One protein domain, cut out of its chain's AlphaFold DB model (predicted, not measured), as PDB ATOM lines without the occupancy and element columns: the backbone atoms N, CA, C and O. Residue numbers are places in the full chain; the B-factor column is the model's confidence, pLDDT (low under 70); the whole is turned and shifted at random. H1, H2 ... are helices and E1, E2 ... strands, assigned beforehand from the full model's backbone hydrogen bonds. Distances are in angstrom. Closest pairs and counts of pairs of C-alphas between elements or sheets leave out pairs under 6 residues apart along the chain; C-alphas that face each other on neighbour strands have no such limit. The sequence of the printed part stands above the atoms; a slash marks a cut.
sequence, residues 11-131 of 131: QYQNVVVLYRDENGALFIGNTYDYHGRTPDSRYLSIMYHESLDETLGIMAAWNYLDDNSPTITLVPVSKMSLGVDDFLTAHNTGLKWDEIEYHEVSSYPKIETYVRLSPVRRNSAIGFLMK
ATOM      1  N   GLN A  11      19.545 -37.511  44.982       89.44
ATOM      2  CA  GLN A  11      20.842 -37.551  45.678       89.44
ATOM      3  C   GLN A  11      22.052 -37.579  44.725       89.44
ATOM      4  O   GLN A  11      23.189 -37.535  45.192       89.44
ATOM      5  N   TYR A  12      21.813 -37.705  43.419       91.06
ATOM      6  CA  TYR A  12      22.841 -37.788  42.382       91.06
ATOM      7  C   TYR A  12      23.007 -36.440  41.669       91.06
ATOM      8  O   TYR A  12      22.128 -35.583  41.741       91.06
ATOM      9  N   GLN A  13      24.137 -36.240  40.990       90.44
ATOM     10  CA  GLN A  13      24.394 -35.029  40.195       90.44
ATOM     11  C   GLN A  13      23.581 -35.020  38.905       90.44
ATOM     12  O   GLN A  13      23.035 -33.990  38.500       90.44
ATOM     13  N   ASN A  14      23.494 -36.187  38.268       93.94
ATOM     14  CA  ASN A  14      22.702 -36.390  37.073       93.94
ATOM     15  C   ASN A  14      22.338 -37.864  36.870       93.94
ATOM     16  O   ASN A  14      22.952 -38.770  37.445       93.94
ATOM     17  N   VAL A  15      21.335 -38.085  36.024       96.31
ATOM     18  CA  VAL A  15      20.908 -39.409  35.573       96.31
ATOM     19  C   VAL A  15      20.968 -39.432  34.058       96.31
ATOM     20  O   VAL A  15      20.290 -38.641  33.410       96.31
ATOM     21  N   VAL A  16      21.756 -40.348  33.499       97.12
ATOM     22  CA  VAL A  16      21.753 -40.640  32.059       97.12
ATOM     23  C   VAL A  16      20.880 -41.861  31.825       97.12
ATOM     24  O   VAL A  16      21.046 -42.868  32.505       97.12
ATOM     25  N   VAL A  17      19.966 -41.802  30.866       97.69
ATOM     26  CA  VAL A  17      19.078 -42.917  30.520       97.69
ATOM     27  C   VAL A  17      19.378 -43.353  29.098       97.69
ATOM     28  O   VAL A  17      19.458 -42.521  28.198       97.69
ATOM     29  N   LEU A  18      19.538 -44.658  28.896       97.81
ATOM     30  CA  LEU A  18      19.580 -45.266  27.572       97.81
ATOM     31  C   LEU A  18      18.324 -46.102  27.366       97.81
ATOM     32  O   LEU A  18      17.990 -46.926  28.215       97.81
ATOM     33  N   TYR A  19      17.668 -45.932  26.223       98.00
ATOM     34  CA  TYR A  19      16.526 -46.742  25.804       98.00
ATOM     35  C   TYR A  19      16.821 -47.374  24.452       98.00
ATOM     36  O   TYR A  19      17.233 -46.676  23.528       98.00
ATOM     37  N   ARG A  20      16.612 -48.685  24.321       97.62
ATOM     38  CA  ARG A  20      16.668 -49.356  23.020       97.62
ATOM     39  C   ARG A  20      15.266 -49.751  22.590       97.62
ATOM     40  O   ARG A  20      14.608 -50.520  23.294       97.62
ATOM     41  N   ASP A  21      14.844 -49.266  21.431       97.12
ATOM     42  CA  ASP A  21      13.517 -49.549  20.888       97.12
ATOM     43  C   ASP A  21      13.389 -50.986  20.343       97.12
ATOM     44  O   ASP A  21      14.311 -51.812  20.418       97.12
ATOM     45  N   GLU A  22      12.213 -51.308  19.807       95.94
ATOM     46  CA  GLU A  22      11.920 -52.613  19.210       95.94
ATOM     47  C   GLU A  22      12.746 -52.906  17.949       95.94
ATOM     48  O   GLU A  22      13.086 -54.064  17.680       95.94
ATOM     49  N   ASN A  23      13.111 -51.860  17.206       96.19
ATOM     50  CA  ASN A  23      13.899 -51.937  15.978       96.19
ATOM     51  C   ASN A  23      15.400 -52.061  16.272       96.19
ATOM     52  O   ASN A  23      16.179 -52.467  15.409       96.19
ATOM     53  N   GLY A  24      15.803 -51.799  17.513       95.62
ATOM     54  CA  GLY A  24      17.180 -51.802  17.965       95.62
ATOM     55  C   GLY A  24      17.851 -50.434  17.915       95.62
ATOM     56  O   GLY A  24      19.035 -50.387  18.222       95.62
ATOM     57  N   ALA A  25      17.156 -49.346  17.589       96.94
ATOM     58  CA  ALA A  25      17.706 -48.002  17.703       96.94
ATOM     59  C   ALA A  25      17.916 -47.643  19.181       96.94
ATOM     60  O   ALA A  25      17.077 -47.944  20.033       96.94
ATOM     61  N   LEU A  26      19.069 -47.047  19.495       97.38
ATOM     62  CA  LEU A  26      19.452 -46.689  20.858       97.38
ATOM     63  C   LEU A  26      19.333 -45.180  21.053       97.38
ATOM     64  O   LEU A  26      19.971 -44.422  20.339       97.38
ATOM     65  N   PHE A  27      18.566 -44.749  22.040       97.19
ATOM     66  CA  PHE A  27      18.321 -43.349  22.372       97.19
ATOM     67  C   PHE A  27      18.951 -43.007  23.717       97.19
ATOM     68  O   PHE A  27      19.111 -43.884  24.572       97.19
ATOM     69  N   ILE A  28      19.287 -41.733  23.906       97.00
ATOM     70  CA  ILE A  28      19.882 -41.217  25.139       97.00
ATOM     71  C   ILE A  28      19.093 -40.019  25.667       97.00
ATOM     72  O   ILE A  28      18.598 -39.198  24.899       97.00
ATOM     73  N   GLY A  29      18.996 -39.918  26.988       96.31
ATOM     74  CA  GLY A  29      18.515 -38.742  27.706       96.31
ATOM     75  C   GLY A  29      19.381 -38.480  28.933       96.31
ATOM     76  O   GLY A  29      20.085 -39.375  29.407       96.31
ATOM     77  N   ASN A  30      19.353 -37.255  29.452       95.94
ATOM     78  CA  ASN A  30      20.116 -36.877  30.641       95.94
ATOM     79  C   ASN A  30      19.338 -35.869  31.497       95.94
ATOM     80  O   ASN A  30      18.664 -34.997  30.961       95.94
ATOM     81  N   THR A  31      19.466 -35.938  32.821       94.81
ATOM     82  CA  THR A  31      18.915 -34.932  33.745       94.81
ATOM     83  C   THR A  31      20.028 -34.301  34.560       94.81
ATOM     84  O   THR A  31      20.722 -35.049  35.225       94.81
ATOM     85  N   TYR A  32      20.178 -32.979  34.628       89.38
ATOM     86  CA  TYR A  32      21.257 -32.336  35.400       89.38
ATOM     87  C   TYR A  32      20.717 -31.396  36.491       89.38
ATOM     88  O   TYR A  32      19.792 -30.627  36.221       89.38
ATOM     89  N   ASP A  33      21.280 -31.418  37.709       86.62
ATOM     90  CA  ASP A  33      20.997 -30.378  38.720       86.62
ATOM     91  C   ASP A  33      21.649 -29.060  38.291       86.62
ATOM     92  O   ASP A  33      22.861 -28.879  38.387       86.62
ATOM     93  N   TYR A  34      20.836 -28.133  37.788       83.75
ATOM     94  CA  TYR A  34      21.312 -26.837  37.300       83.75
ATOM     95  C   TYR A  34      20.991 -25.689  38.264       83.75
ATOM     96  O   TYR A  34      21.152 -24.520  37.902       83.75
ATOM     97  N   HIS A  35      20.544 -26.013  39.487       80.94
ATOM     98  CA  HIS A  35      20.226 -25.057  40.551       80.94
ATOM     99  C   HIS A  35      19.337 -23.900  40.075       80.94
ATOM    100  O   HIS A  35      19.600 -22.727  40.365       80.94
ATOM    101  N   GLY A  36      18.300 -24.211  39.292       75.69
ATOM    102  CA  GLY A  36      17.456 -23.172  38.721       75.69
ATOM    103  C   GLY A  36      16.753 -22.317  39.780       75.69
ATOM    104  O   GLY A  36      16.660 -22.641  40.962       75.69
ATOM    105  N   ARG A  37      16.266 -21.156  39.336       72.81
ATOM    106  CA  ARG A  37      15.828 -20.059  40.218       72.81
ATOM    107  C   ARG A  37      14.526 -20.333  40.974       72.81
ATOM    108  O   ARG A  37      14.199 -19.575  41.883       72.81
ATOM    109  N   THR A  38      13.772 -21.359  40.583       76.75
ATOM    110  CA  THR A  38      12.490 -21.717  41.197       76.75
ATOM    111  C   THR A  38      12.503 -23.170  41.670       76.75
ATOM    112  O   THR A  38      13.202 -23.988  41.069       76.75
ATOM    113  N   PRO A  39      11.720 -23.525  42.705       74.44
ATOM    114  CA  PRO A  39      11.600 -24.913  43.157       74.44
ATOM    115  C   PRO A  39      11.174 -25.884  42.045       74.44
ATOM    116  O   PRO A  39      11.599 -27.036  42.047       74.44
ATOM    117  N   ASP A  40      10.391 -25.403  41.074       77.50
ATOM    118  CA  ASP A  40       9.901 -26.205  39.949       77.50
ATOM    119  C   ASP A  40      10.924 -26.384  38.821       77.50
ATOM    120  O   ASP A  40      10.682 -27.102  37.857       77.50
ATOM    121  N   SER A  41      12.081 -25.735  38.937       81.75
ATOM    122  CA  SER A  41      13.106 -25.669  37.903       81.75
ATOM    123  C   SER A  41      14.460 -26.104  38.461       81.75
ATOM    124  O   SER A  41      15.479 -25.504  38.141       81.75
ATOM    125  N   ARG A  42      14.488 -27.052  39.400       85.12
ATOM    126  CA  ARG A  42      15.738 -27.453  40.056       85.12
ATOM    127  C   ARG A  42      16.648 -28.238  39.108       85.12
ATOM    128  O   ARG A  42      17.856 -28.016  39.106       85.12
ATOM    129  N   TYR A  43      16.059 -29.095  38.278       91.25
ATOM    130  CA  TYR A  43      16.771 -29.971  37.354       91.25
ATOM    131  C   TYR A  43      16.404 -29.655  35.908       91.25
ATOM    132  O   TYR A  43      15.304 -29.184  35.624       91.25
ATOM    133  N   LEU A  44      17.329 -29.908  34.991       92.19
ATOM    134  CA  LEU A  44      17.113 -29.763  33.560       92.19
ATOM    135  C   LEU A  44      17.069 -31.153  32.937       92.19
ATOM    136  O   LEU A  44      18.062 -31.874  33.010       92.19
ATOM    137  N   SER A  45      15.939 -31.519  32.338       93.88
ATOM    138  CA  SER A  45      15.828 -32.700  31.482       93.88
ATOM    139  C   SER A  45      16.289 -32.352  30.068       93.88
ATOM    140  O   SER A  45      15.873 -31.334  29.510       93.88
ATOM    141  N   ILE A  46      17.162 -33.184  29.511       94.31
ATOM    142  CA  ILE A  46      17.734 -33.077  28.170       94.31
ATOM    143  C   ILE A  46      17.304 -34.317  27.395       94.31
ATOM    144  O   ILE A  46      17.668 -35.443  27.747       94.31
ATOM    145  N   MET A  47      16.531 -34.100  26.336       93.44
ATOM    146  CA  MET A  47      15.988 -35.161  25.497       93.44
ATOM    147  C   MET A  47      16.460 -34.981  24.061       93.44
ATOM    148  O   MET A  47      16.192 -33.947  23.443       93.44
ATOM    149  N   TYR A  48      17.122 -36.011  23.542       94.00
ATOM    150  CA  TYR A  48      17.457 -36.135  22.129       94.00
ATOM    151  C   TYR A  48      16.380 -36.989  21.460       94.00
ATOM    152  O   TYR A  48      15.972 -38.026  21.999       94.00
ATOM    153  N   HIS A  49      15.891 -36.535  20.307       92.12
ATOM    154  CA  HIS A  49      14.877 -37.264  19.538       92.12
ATOM    155  C   HIS A  49      15.513 -38.266  18.573       92.12
ATOM    156  O   HIS A  49      14.886 -39.258  18.210       92.12
ATOM    157  N   GLU A  50      16.763 -38.037  18.176       95.38
ATOM    158  CA  GLU A  50      17.521 -38.937  17.318       95.38
ATOM    159  C   GLU A  50      18.174 -40.083  18.102       95.38
ATOM    160  O   GLU A  50      18.593 -39.943  19.253       95.38
ATOM    161  N   SER A  51      18.303 -41.236  17.445       96.19
ATOM    162  CA  SER A  51      19.081 -42.355  17.970       96.19
ATOM    163  C   SER A  51      20.585 -42.091  17.864       96.19
ATOM    164  O   SER A  51      21.052 -41.467  16.911       96.19
ATOM    165  N   LEU A  52      21.355 -42.659  18.787       96.62
ATOM    166  CA  LEU A  52      22.809 -42.730  18.737       96.62
ATOM    167  C   LEU A  52      23.285 -43.487  17.489       96.62
ATOM    168  O   LEU A  52      22.793 -44.575  17.182       96.62
ATOM    169  N   ASP A  53      24.301 -42.944  16.818       95.12
ATOM    170  CA  ASP A  53      25.042 -43.658  15.779       95.12
ATOM    171  C   ASP A  53      25.922 -44.743  16.417       95.12
ATOM    172  O   ASP A  53      26.950 -44.470  17.042       95.12
ATOM    173  N   GLU A  54      25.522 -46.004  16.255       89.00
ATOM    174  CA  GLU A  54      26.228 -47.137  16.855       89.00
ATOM    175  C   GLU A  54      27.655 -47.328  16.320       89.00
ATOM    176  O   GLU A  54      28.468 -47.973  16.985       89.00
ATOM    177  N   THR A  55      27.997 -46.753  15.162       93.44
ATOM    178  CA  THR A  55      29.354 -46.846  14.600       93.44
ATOM    179  C   THR A  55      30.374 -46.001  15.363       93.44
ATOM    180  O   THR A  55      31.574 -46.269  15.279       93.44
ATOM    181  N   LEU A  56      29.911 -45.019  16.145       93.19
ATOM    182  CA  LEU A  56      30.752 -44.106  16.924       93.19
ATOM    183  C   LEU A  56      30.963 -44.576  18.375       93.19
ATOM    184  O   LEU A  56      31.878 -44.105  19.049       93.19
ATOM    185  N   GLY A  57      30.147 -45.512  18.864       92.56
ATOM    186  CA  GLY A  57      30.075 -45.837  20.292       92.56
ATOM    187  C   GLY A  57      29.335 -44.761  21.097       92.56
ATOM    188  O   GLY A  57      29.044 -43.675  20.602       92.56
ATOM    189  N   ILE A  58      29.000 -45.056  22.359       94.88
ATOM    190  CA  ILE A  58      28.041 -44.243  23.136       94.88
ATOM    191  C   ILE A  58      28.535 -42.808  23.344       94.88
ATOM    192  O   ILE A  58      27.764 -41.869  23.171       94.88
ATOM    193  N   MET A  59      29.809 -42.621  23.706       94.44
ATOM    194  CA  MET A  59      30.321 -41.289  24.048       94.44
ATOM    195  C   MET A  59      30.507 -40.395  22.834       94.44
ATOM    196  O   MET A  59      30.106 -39.237  22.870       94.44
ATOM    197  N   ALA A  60      31.078 -40.919  21.751       95.62
ATOM    198  CA  ALA A  60      31.245 -40.121  20.544       95.62
ATOM    199  C   ALA A  60      29.902 -39.860  19.847       95.62
ATOM    200  O   ALA A  60      29.707 -38.760  19.344       95.62
ATOM    201  N   ALA A  61      28.957 -40.808  19.878       96.25
ATOM    202  CA  ALA A  61      27.605 -40.581  19.369       96.25
ATOM    203  C   ALA A  61      26.846 -39.526  20.186       96.25
ATOM    204  O   ALA A  61      26.196 -38.666  19.603       96.25
ATOM    205  N   TRP A  62      26.955 -39.547  21.519       95.69
ATOM    206  CA  TRP A  62      26.324 -38.521  22.353       95.69
ATOM    207  C   TRP A  62      26.942 -37.139  22.107       95.69
ATOM    208  O   TRP A  62      26.206 -36.203  21.810       95.69
ATOM    209  N   ASN A  63      28.275 -37.021  22.094       94.88
ATOM    210  CA  ASN A  63      28.945 -35.759  21.747       94.88
ATOM    211  C   ASN A  63      28.539 -35.258  20.351       94.88
ATOM    212  O   ASN A  63      28.351 -34.065  20.141       94.88
ATOM    213  N   TYR A  64      28.376 -36.170  19.388       95.38
ATOM    214  CA  TYR A  64      27.893 -35.807  18.062       95.38
ATOM    215  C   TYR A  64      26.483 -35.209  18.118       95.38
ATOM    216  O   TYR A  64      26.236 -34.203  17.458       95.38
ATOM    217  N   LEU A  65      25.572 -35.790  18.907       95.12
ATOM    218  CA  LEU A  65      24.236 -35.226  19.101       95.12
ATOM    219  C   LEU A  65      24.283 -33.856  19.787       95.12
ATOM    220  O   LEU A  65      23.560 -32.967  19.352       95.12
ATOM    221  N   ASP A  66      25.144 -33.653  20.787       91.81
ATOM    222  CA  ASP A  66      25.326 -32.339  21.424       91.81
ATOM    223  C   ASP A  66      25.721 -31.249  20.422       91.81
ATOM    224  O   ASP A  66      25.202 -30.133  20.472       91.81
ATOM    225  N   ASP A  67      26.608 -31.583  19.486       92.44
ATOM    226  CA  ASP A  67      27.134 -30.632  18.509       92.44
ATOM    227  C   ASP A  67      26.222 -30.451  17.282       92.44
ATOM    228  O   ASP A  67      26.274 -29.409  16.622       92.44
ATOM    229  N   ASN A  68      25.423 -31.467  16.931       92.06
ATOM    230  CA  ASN A  68      24.789 -31.551  15.609       92.06
ATOM    231  C   ASN A  68      23.285 -31.837  15.619       92.06
ATOM    232  O   ASN A  68      22.671 -31.692  14.561       92.06
ATOM    233  N   SER A  69      22.677 -32.255  16.736       87.38
ATOM    234  CA  SER A  69      21.241 -32.558  16.751       87.38
ATOM    235  C   SER A  69      20.435 -31.273  16.514       87.38
ATOM    236  O   SER A  69      20.503 -30.337  17.319       87.38
ATOM    237  N   PRO A  70      19.635 -31.193  15.434       81.88
ATOM    238  CA  PRO A  70      18.703 -30.087  15.247       81.88
ATOM    239  C   PRO A  70      17.512 -30.157  16.213       81.88
ATOM    240  O   PRO A  70      16.743 -29.196  16.289       81.88
ATOM    241  N   THR A  71      17.320 -31.281  16.916       86.50
ATOM    242  CA  THR A  71      16.149 -31.534  17.758       86.50
ATOM    243  C   THR A  71      16.541 -32.006  19.160       86.50
ATOM    244  O   THR A  71      16.382 -33.164  19.533       86.50
ATOM    245  N   ILE A  72      16.983 -31.053  19.984       90.75
ATOM    246  CA  ILE A  72      17.172 -31.244  21.429       90.75
ATOM    247  C   ILE A  72      16.070 -30.494  22.173       90.75
ATOM    248  O   ILE A  72      15.824 -29.312  21.926       90.75
ATOM    249  N   THR A  73      15.401 -31.169  23.106       91.81
ATOM    250  CA  THR A  73      14.420 -30.541  24.001       91.81
ATOM    251  C   THR A  73      15.000 -30.407  25.403       91.81
ATOM    252  O   THR A  73      15.461 -31.385  25.988       91.81
ATOM    253  N   LEU A  74      14.952 -29.186  25.940       91.81
ATOM    254  CA  LEU A  74      15.419 -28.840  27.281       91.81
ATOM    255  C   LEU A  74      14.218 -28.438  28.141       91.81
ATOM    256  O   LEU A  74      13.570 -27.428  27.860       91.81
ATOM    257  N   VAL A  75      13.921 -29.215  29.183       90.75
ATOM    258  CA  VAL A  75      12.741 -29.006  30.036       90.75
ATOM    259  C   VAL A  75      13.167 -28.833  31.493       90.75
ATOM    260  O   VAL A  75      13.718 -29.763  32.083       90.75
ATOM    261  N   PRO A  76      12.933 -27.659  32.102       92.06
ATOM    262  CA  PRO A  76      13.056 -27.494  33.544       92.06
ATOM    263  C   PRO A  76      12.049 -28.376  34.283       92.06
ATOM    264  O   PRO A  76      10.855 -28.328  33.989       92.06
ATOM    265  N   VAL A  77      12.523 -29.138  35.263       92.25
ATOM    266  CA  VAL A  77      11.703 -30.035  36.080       92.25
ATOM    267  C   VAL A  77      12.040 -29.901  37.565       92.25
ATOM    268  O   VAL A  77      13.162 -29.578  37.967       92.25
ATOM    269  N   SER A  78      11.047 -30.172  38.409       91.56
ATOM    270  CA  SER A  78      11.165 -30.066  39.868       91.56
ATOM    271  C   SER A  78      11.899 -31.250  40.508       91.56
ATOM    272  O   SER A  78      12.355 -31.153  41.648       91.56
ATOM    273  N   LYS A  79      12.008 -32.370  39.781       92.56
ATOM    274  CA  LYS A  79      12.569 -33.653  40.230       92.56
ATOM    275  C   LYS A  79      13.294 -34.355  39.084       92.56
ATOM    276  O   LYS A  79      12.778 -34.357  37.967       92.56
ATOM    277  N   MET A  80      14.414 -35.022  39.357       92.94
ATOM    278  CA  MET A  80      15.095 -35.867  38.366       92.94
ATOM    279  C   MET A  80      14.206 -37.004  37.865       92.94
ATOM    280  O   MET A  80      14.188 -37.287  36.672       92.94
ATOM    281  N   SER A  81      13.429 -37.619  38.762       94.56
ATOM    282  CA  SER A  81      12.466 -38.675  38.395       94.56
ATOM    283  C   SER A  81      11.481 -38.234  37.312       94.56
ATOM    284  O   SER A  81      11.219 -39.000  36.392       94.56
ATOM    285  N   LEU A  82      11.017 -36.981  37.363       94.38
ATOM    286  CA  LEU A  82      10.144 -36.424  36.331       94.38
ATOM    287  C   LEU A  82      10.872 -36.286  34.988       94.38
ATOM    288  O   LEU A  82      10.318 -36.649  33.961       94.38
ATOM    289  N   GLY A  83      12.130 -35.838  34.992       94.88
ATOM    290  CA  GLY A  83      12.925 -35.757  33.763       94.88
ATOM    291  C   GLY A  83      13.168 -37.123  33.110       94.88
ATOM    292  O   GLY A  83      13.152 -37.226  31.885       94.88
ATOM    293  N   VAL A  84      13.342 -38.176  33.917       96.31
ATOM    294  CA  VAL A  84      13.432 -39.562  33.426       96.31
ATOM    295  C   VAL A  84      12.095 -40.033  32.846       96.31
ATOM    296  O   VAL A  84      12.081 -40.592  31.751       96.31
ATOM    297  N   ASP A  85      10.979 -39.793  33.541       95.88
ATOM    298  CA  ASP A  85       9.637 -40.140  33.049       95.88
ATOM    299  C   ASP A  85       9.294 -39.419  31.740       95.88
ATOM    300  O   ASP A  85       8.736 -40.037  30.831       95.88
ATOM    301  N   ASP A  86       9.654 -38.139  31.617       94.81
ATOM    302  CA  ASP A  86       9.444 -37.352  30.399       94.81
ATOM    303  C   ASP A  86      10.174 -37.994  29.211       94.81
ATOM    304  O   ASP A  86       9.569 -38.201  28.157       94.81
ATOM    305  N   PHE A  87      11.438 -38.397  29.394       95.94
ATOM    306  CA  PHE A  87      12.212 -39.105  28.370       95.94
ATOM    307  C   PHE A  87      11.568 -40.447  27.984       95.94
ATOM    308  O   PHE A  87      11.368 -40.727  26.801       95.94
ATOM    309  N   LEU A  88      11.203 -41.270  28.971       96.00
ATOM    310  CA  LEU A  88      10.572 -42.576  28.740       96.00
ATOM    311  C   LEU A  88       9.203 -42.447  28.053       96.00
ATOM    312  O   LEU A  88       8.830 -43.301  27.240       96.00
ATOM    313  N   THR A  89       8.462 -41.384  28.356       94.69
ATOM    314  CA  THR A  89       7.162 -41.089  27.745       94.69
ATOM    315  C   THR A  89       7.327 -40.584  26.316       94.69
ATOM    316  O   THR A  89       6.624 -41.058  25.425       94.69
ATOM    317  N   ALA A  90       8.276 -39.677  26.068       92.75
ATOM    318  CA  ALA A  90       8.552 -39.131  24.738       92.75
ATOM    319  C   ALA A  90       8.926 -40.222  23.721       92.75
ATOM    320  O   ALA A  90       8.536 -40.143  22.557       92.75
ATOM    321  N   HIS A  91       9.608 -41.274  24.181       93.81
ATOM    322  CA  HIS A  91       9.985 -42.437  23.370       93.81
ATOM    323  C   HIS A  91       8.948 -43.574  23.376       93.81
ATOM    324  O   HIS A  91       9.239 -44.670  22.906       93.81
ATOM    325  N   ASN A  92       7.730 -43.339  23.884       91.75
ATOM    326  CA  ASN A  92       6.619 -44.305  23.922       91.75
ATOM    327  C   ASN A  92       6.990 -45.675  24.523       91.75
ATOM    328  O   ASN A  92       6.477 -46.713  24.106       91.75
ATOM    329  N   THR A  93       7.871 -45.688  25.524       90.44
ATOM    330  CA  THR A  93       8.405 -46.942  26.079       90.44
ATOM    331  C   THR A  93       7.364 -47.745  26.868       90.44
ATOM    332  O   THR A  93       7.500 -48.958  27.013       90.44
ATOM    333  N   GLY A  94       6.345 -47.069  27.415       93.00
ATOM    334  CA  GLY A  94       5.404 -47.640  28.382       93.00
ATOM    335  C   GLY A  94       6.008 -47.912  29.767       93.00
ATOM    336  O   GLY A  94       5.306 -48.454  30.617       93.00
ATOM    337  N   LEU A  95       7.276 -47.546  29.985       94.88
ATOM    338  CA  LEU A  95       8.016 -47.704  31.237       94.88
ATOM    339  C   LEU A  95       7.953 -46.425  32.077       94.88
ATOM    340  O   LEU A  95       7.833 -45.321  31.540       94.88
ATOM    341  N   LYS A  96       8.116 -46.578  33.388       95.19
ATOM    342  CA  LYS A  96       8.323 -45.487  34.349       95.19
ATOM    343  C   LYS A  96       9.722 -45.511  34.943       95.19
ATOM    344  O   LYS A  96      10.392 -46.547  34.949       95.19
ATOM    345  N   TRP A  97      10.149 -44.384  35.500       95.12
ATOM    346  CA  TRP A  97      11.453 -44.257  36.150       95.12
ATOM    347  C   TRP A  97      11.672 -45.334  37.225       95.12
ATOM    348  O   TRP A  97      12.751 -45.898  37.320       95.12
ATOM    349  N   ASP A  98      10.655 -45.706  38.003       94.12
ATOM    350  CA  ASP A  98      10.781 -46.702  39.073       94.12
ATOM    351  C   ASP A  98      10.728 -48.162  38.585       94.12
ATOM    352  O   ASP A  98      10.897 -49.100  39.377       94.12
ATOM    353  N   GLU A  99      10.547 -48.380  37.281       93.88
ATOM    354  CA  GLU A  99      10.478 -49.693  36.636       93.88
ATOM    355  C   GLU A  99      11.792 -50.096  35.954       93.88
ATOM    356  O   GLU A  99      12.003 -51.290  35.731       93.88
ATOM    357  N   ILE A 100      12.697 -49.147  35.690       94.81
ATOM    358  CA  ILE A 100      13.981 -49.412  35.024       94.81
ATOM    359  C   ILE A 100      15.094 -49.781  36.013       94.81
ATOM    360  O   ILE A 100      15.030 -49.500  37.213       94.81
ATOM    361  N   GLU A 101      16.128 -50.453  35.507       94.25
ATOM    362  CA  GLU A 101      17.336 -50.764  36.274       94.25
ATOM    363  C   GLU A 101      18.280 -49.558  36.295       94.25
ATOM    364  O   GLU A 101      18.430 -48.867  35.286       94.25
ATOM    365  N   TYR A 102      18.940 -49.325  37.432       95.00
ATOM    366  CA  TYR A 102      19.904 -48.244  37.598       95.00
ATOM    367  C   TYR A 102      21.273 -48.755  38.037       95.00
ATOM    368  O   TYR A 102      21.377 -49.579  38.947       95.00
ATOM    369  N   HIS A 103      22.326 -48.177  37.461       94.88
ATOM    370  CA  HIS A 103      23.710 -48.447  37.839       94.88
ATOM    371  C   HIS A 103      24.427 -47.171  38.243       94.88
ATOM    372  O   HIS A 103      24.482 -46.206  37.485       94.88
ATOM    373  N   GLU A 104      25.041 -47.179  39.421       94.94
ATOM    374  CA  GLU A 104      25.962 -46.112  39.790       94.94
ATOM    375  C   GLU A 104      27.245 -46.197  38.959       94.94
ATOM    376  O   GLU A 104      27.853 -47.263  38.821       94.94
ATOM    377  N   VAL A 105      27.685 -45.057  38.438       94.44
ATOM    378  CA  VAL A 105      28.921 -44.928  37.666       94.44
ATOM    379  C   VAL A 105      29.721 -43.727  38.159       94.44
ATOM    380  O   VAL A 105      29.180 -42.693  38.534       94.44
ATOM    381  N   SER A 106      31.047 -43.866  38.166       92.38
ATOM    382  CA  SER A 106      31.949 -42.815  38.651       92.38
ATOM    383  C   SER A 106      32.369 -41.814  37.569       92.38
ATOM    384  O   SER A 106      33.096 -40.872  37.864       92.38
ATOM    385  N   SER A 107      32.030 -42.069  36.301       93.38
ATOM    386  CA  SER A 107      32.318 -41.184  35.167       93.38
ATOM    387  C   SER A 107      31.545 -41.615  33.916       93.38
ATOM    388  O   SER A 107      31.252 -42.799  33.745       93.38
ATOM    389  N   TYR A 108      31.275 -40.680  32.997       92.81
ATOM    390  CA  TYR A 108      30.554 -40.963  31.748       92.81
ATOM    391  C   TYR A 108      31.176 -42.089  30.899       92.81
ATOM    392  O   TYR A 108      30.435 -42.977  30.479       92.81
ATOM    393  N   PRO A 109      32.514 -42.193  30.729       93.75
ATOM    394  CA  PRO A 109      33.113 -43.302  29.975       93.75
ATOM    395  C   PRO A 109      32.824 -44.705  30.546       93.75
ATOM    396  O   PRO A 109      32.983 -45.717  29.854       93.75
ATOM    397  N   LYS A 110      32.401 -44.813  31.816       94.50
ATOM    398  CA  LYS A 110      31.980 -46.097  32.397       94.50
ATOM    399  C   LYS A 110      30.642 -46.580  31.843       94.50
ATOM    400  O   LYS A 110      30.455 -47.794  31.804       94.50
ATOM    401  N   ILE A 111      29.783 -45.685  31.355       95.25
ATOM    402  CA  ILE A 111      28.531 -46.037  30.667       95.25
ATOM    403  C   ILE A 111      28.848 -46.905  29.449       95.25
ATOM    404  O   ILE A 111      28.328 -48.006  29.315       95.25
ATOM    405  N   GLU A 112      29.784 -46.471  28.606       94.56
ATOM    406  CA  GLU A 112      30.184 -47.235  27.423       94.56
ATOM    407  C   GLU A 112      30.800 -48.593  27.787       94.56
ATOM    408  O   GLU A 112      30.493 -49.613  27.169       94.56
ATOM    409  N   THR A 113      31.626 -48.635  28.838       93.19
ATOM    410  CA  THR A 113      32.172 -49.904  29.348       93.19
ATOM    411  C   THR A 113      31.058 -50.854  29.786       93.19
ATOM    412  O   THR A 113      31.130 -52.043  29.482       93.19
ATOM    413  N   TYR A 114      30.041 -50.336  30.477       94.00
ATOM    414  CA  TYR A 114      28.893 -51.117  30.924       94.00
ATOM    415  C   TYR A 114      28.099 -51.658  29.734       94.00
ATOM    416  O   TYR A 114      27.924 -52.867  29.620       94.00
ATOM    417  N   VAL A 115      27.699 -50.787  28.805       93.88
ATOM    418  CA  VAL A 115      26.882 -51.152  27.635       93.88
ATOM    419  C   VAL A 115      27.608 -52.141  26.723       93.88
ATOM    420  O   VAL A 115      26.979 -53.028  26.154       93.88
ATOM    421  N   ARG A 116      28.940 -52.063  26.619       92.12
ATOM    422  CA  ARG A 116      29.732 -53.052  25.872       92.12
ATOM    423  C   ARG A 116      29.683 -54.448  26.504       92.12
ATOM    424  O   ARG A 116      29.714 -55.438  25.780       92.12
ATOM    425  N   LEU A 117      29.661 -54.535  27.834       93.81
ATOM    426  CA  LEU A 117      29.631 -55.808  28.568       93.81
ATOM    427  C   LEU A 117      28.208 -56.360  28.726       93.81
ATOM    428  O   LEU A 117      28.020 -57.573  28.746       93.81
ATOM    429  N   SER A 118      27.225 -55.470  28.832       94.31
ATOM    430  CA  SER A 118      25.806 -55.781  28.980       94.31
ATOM    431  C   SER A 118      24.987 -54.834  28.096       94.31
ATOM    432  O   SER A 118      24.553 -53.772  28.557       94.31
ATOM    433  N   PRO A 119      24.807 -55.169  26.805       94.25
ATOM    434  CA  PRO A 119      24.048 -54.329  25.886       94.25
ATOM    435  C   PRO A 119      22.601 -54.136  26.342       94.25
ATOM    436  O   PRO A 119      21.941 -55.085  26.775       94.25
ATOM    437  N   VAL A 120      22.089 -52.912  26.186       95.94
ATOM    438  CA  VAL A 120      20.679 -52.587  26.458       95.94
ATOM    439  C   VAL A 120      19.793 -53.463  25.578       95.94
ATOM    440  O   VAL A 120      19.980 -53.507  24.361       95.94
ATOM    441  N   ARG A 121      18.844 -54.182  26.181       96.31
ATOM    442  CA  ARG A 121      17.942 -55.080  25.447       96.31
ATOM    443  C   ARG A 121      16.893 -54.263  24.695       96.31
ATOM    444  O   ARG A 121      16.541 -53.167  25.119       96.31
ATOM    445  N   ARG A 122      16.360 -54.805  23.600       96.62
ATOM    446  CA  ARG A 122      15.225 -54.187  22.891       96.62
ATOM    447  C   ARG A 122      14.024 -54.024  23.819       96.62
ATOM    448  O   ARG A 122      13.794 -54.889  24.665       96.62
ATOM    449  N   ASN A 123      13.268 -52.950  23.614       95.94
ATOM    450  CA  ASN A 123      12.137 -52.546  24.451       95.94
ATOM    451  C   ASN A 123      12.492 -52.457  25.937       95.94
ATOM    452  O   ASN A 123      11.698 -52.820  26.801       95.94
ATOM    453  N   SER A 124      13.707 -52.005  26.241       96.88
ATOM    454  CA  SER A 124      14.140 -51.801  27.617       96.88
ATOM    455  C   SER A 124      14.951 -50.528  27.750       96.88
ATOM    456  O   SER A 124      15.585 -50.066  26.796       96.88
ATOM    457  N   ALA A 125      14.917 -49.976  28.956       97.50
ATOM    458  CA  ALA A 125      15.697 -48.823  29.338       97.50
ATOM    459  C   ALA A 125      16.542 -49.132  30.573       97.50
ATOM    460  O   ALA A 125      16.206 -49.996  31.387       97.50
ATOM    461  N   ILE A 126      17.651 -48.414  30.684       97.31
ATOM    462  CA  ILE A 126      18.604 -48.514  31.779       97.31
ATOM    463  C   ILE A 126      19.070 -47.112  32.161       97.31
ATOM    464  O   ILE A 126      19.317 -46.270  31.295       97.31
ATOM    465  N   GLY A 127      19.169 -46.855  33.459       97.19
ATOM    466  CA  GLY A 127      19.646 -45.594  34.006       97.19
ATOM    467  C   GLY A 127      21.063 -45.708  34.563       97.19
ATOM    468  O   GLY A 127      21.467 -46.729  35.118       97.19
ATOM    469  N   PHE A 128      21.812 -44.619  34.467       97.00
ATOM    470  CA  PHE A 128      23.151 -44.470  35.017       97.00
ATOM    471  C   PHE A 128      23.168 -43.280  35.968       97.00
ATOM    472  O   PHE A 128      22.875 -42.153  35.570       97.00
ATOM    473  N   LEU A 129      23.488 -43.550  37.229       95.50
ATOM    474  CA  LEU A 129      23.468 -42.585  38.322       95.50
ATOM    475  C   LEU A 129      24.879 -42.035  38.533       95.50
ATOM    476  O   LEU A 129      25.802 -42.793  38.849       95.50
ATOM    477  N   MET A 130      25.041 -40.726  38.367       93.00
ATOM    478  CA  MET A 130      26.324 -40.037  38.491       93.00
ATOM    479  C   MET A 130      26.437 -39.375  39.869       93.00
ATOM    480  O   MET A 130      25.554 -38.616  40.271       93.00
ATOM    481  N   LYS A 131      27.512 -39.672  40.603       82.56
ATOM    482  CA  LYS A 131      27.791 -39.089  41.928       82.56
ATOM    483  C   LYS A 131      28.615 -37.817  41.860       82.56
ATOM    484  O   LYS A 131      29.509 -37.738  40.992       82.56
TER     485      LYS A 131
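What this domain is: This is residues 11 to 131 of the 131 residues of an uncharacterized protein of Solobacterium moorei F0204 (UniProt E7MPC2). One twisted sheet of six strands curls round helix H2 on one face, while H1 and H3, meeting at their ends, cover parts of the other face. The printed part has 121 residues, with named elements in the order E1 E2 E3 H1 E4 H2 E5 H3 E6. The sheet runs E4 E3 E2 E1 E6 E5 and is mixed, as is the class, helices and strands. The whole is compact, with a radius of gyration of the C-alphas of 13.4 A and spans of 40 by 29 by 28 A.

Where its parts are: Find C-alpha 14 at (22.702, -36.390, 37.073); from there E1, residues 14 to 20, runs 20.1 A. E2 is residues 26 to 33, 24.2 A; E3 43 to 48, 16.4 A; E4 72 to 77, 15.7 A; E5 101 to 105, 13.0 A. E6, residues 124 to 130, runs 20.1 A to C-alpha 130 at (26.324, -40.037, 38.491). H1 is residues 57 to 68, 15.9 A; H2 80 to 90, 15.5 A; H3 109 to 117, 13.1 A.

How they stand to each other: E1, E2 and E3 form a meander, each strand the antiparallel neighbour of the one before; look for N 17 and O 29, 2.8 A, and N 44 and O 32, 2.8 A, within hydrogen-bond range. E5, H3 and E6 form a strand-helix-strand unit, parallel neighbours with a helix between, its crossover right-handed; N 127 and O 101 are 2.8 A apart. The sheet curls round H2, where the closest C-alphas to E3 are Ser 45 and Gly 83, 4.8 A. On the opposite face, H1 and H3 touch only at their ends, H1 with residues 57 to 59 alone; the closest C-alphas are Ile 58 and Glu 112, 5.7 A. In H1, H2 and H3 every O i to N i+4 pair is within hydrogen-bond range.

The domain as a whole: The C-alphas farthest apart, Thr 38 and Thr 55, are 40.3 A apart. The printed part has no cut, no link is long, and no printed residue is under 70 in pLDDT.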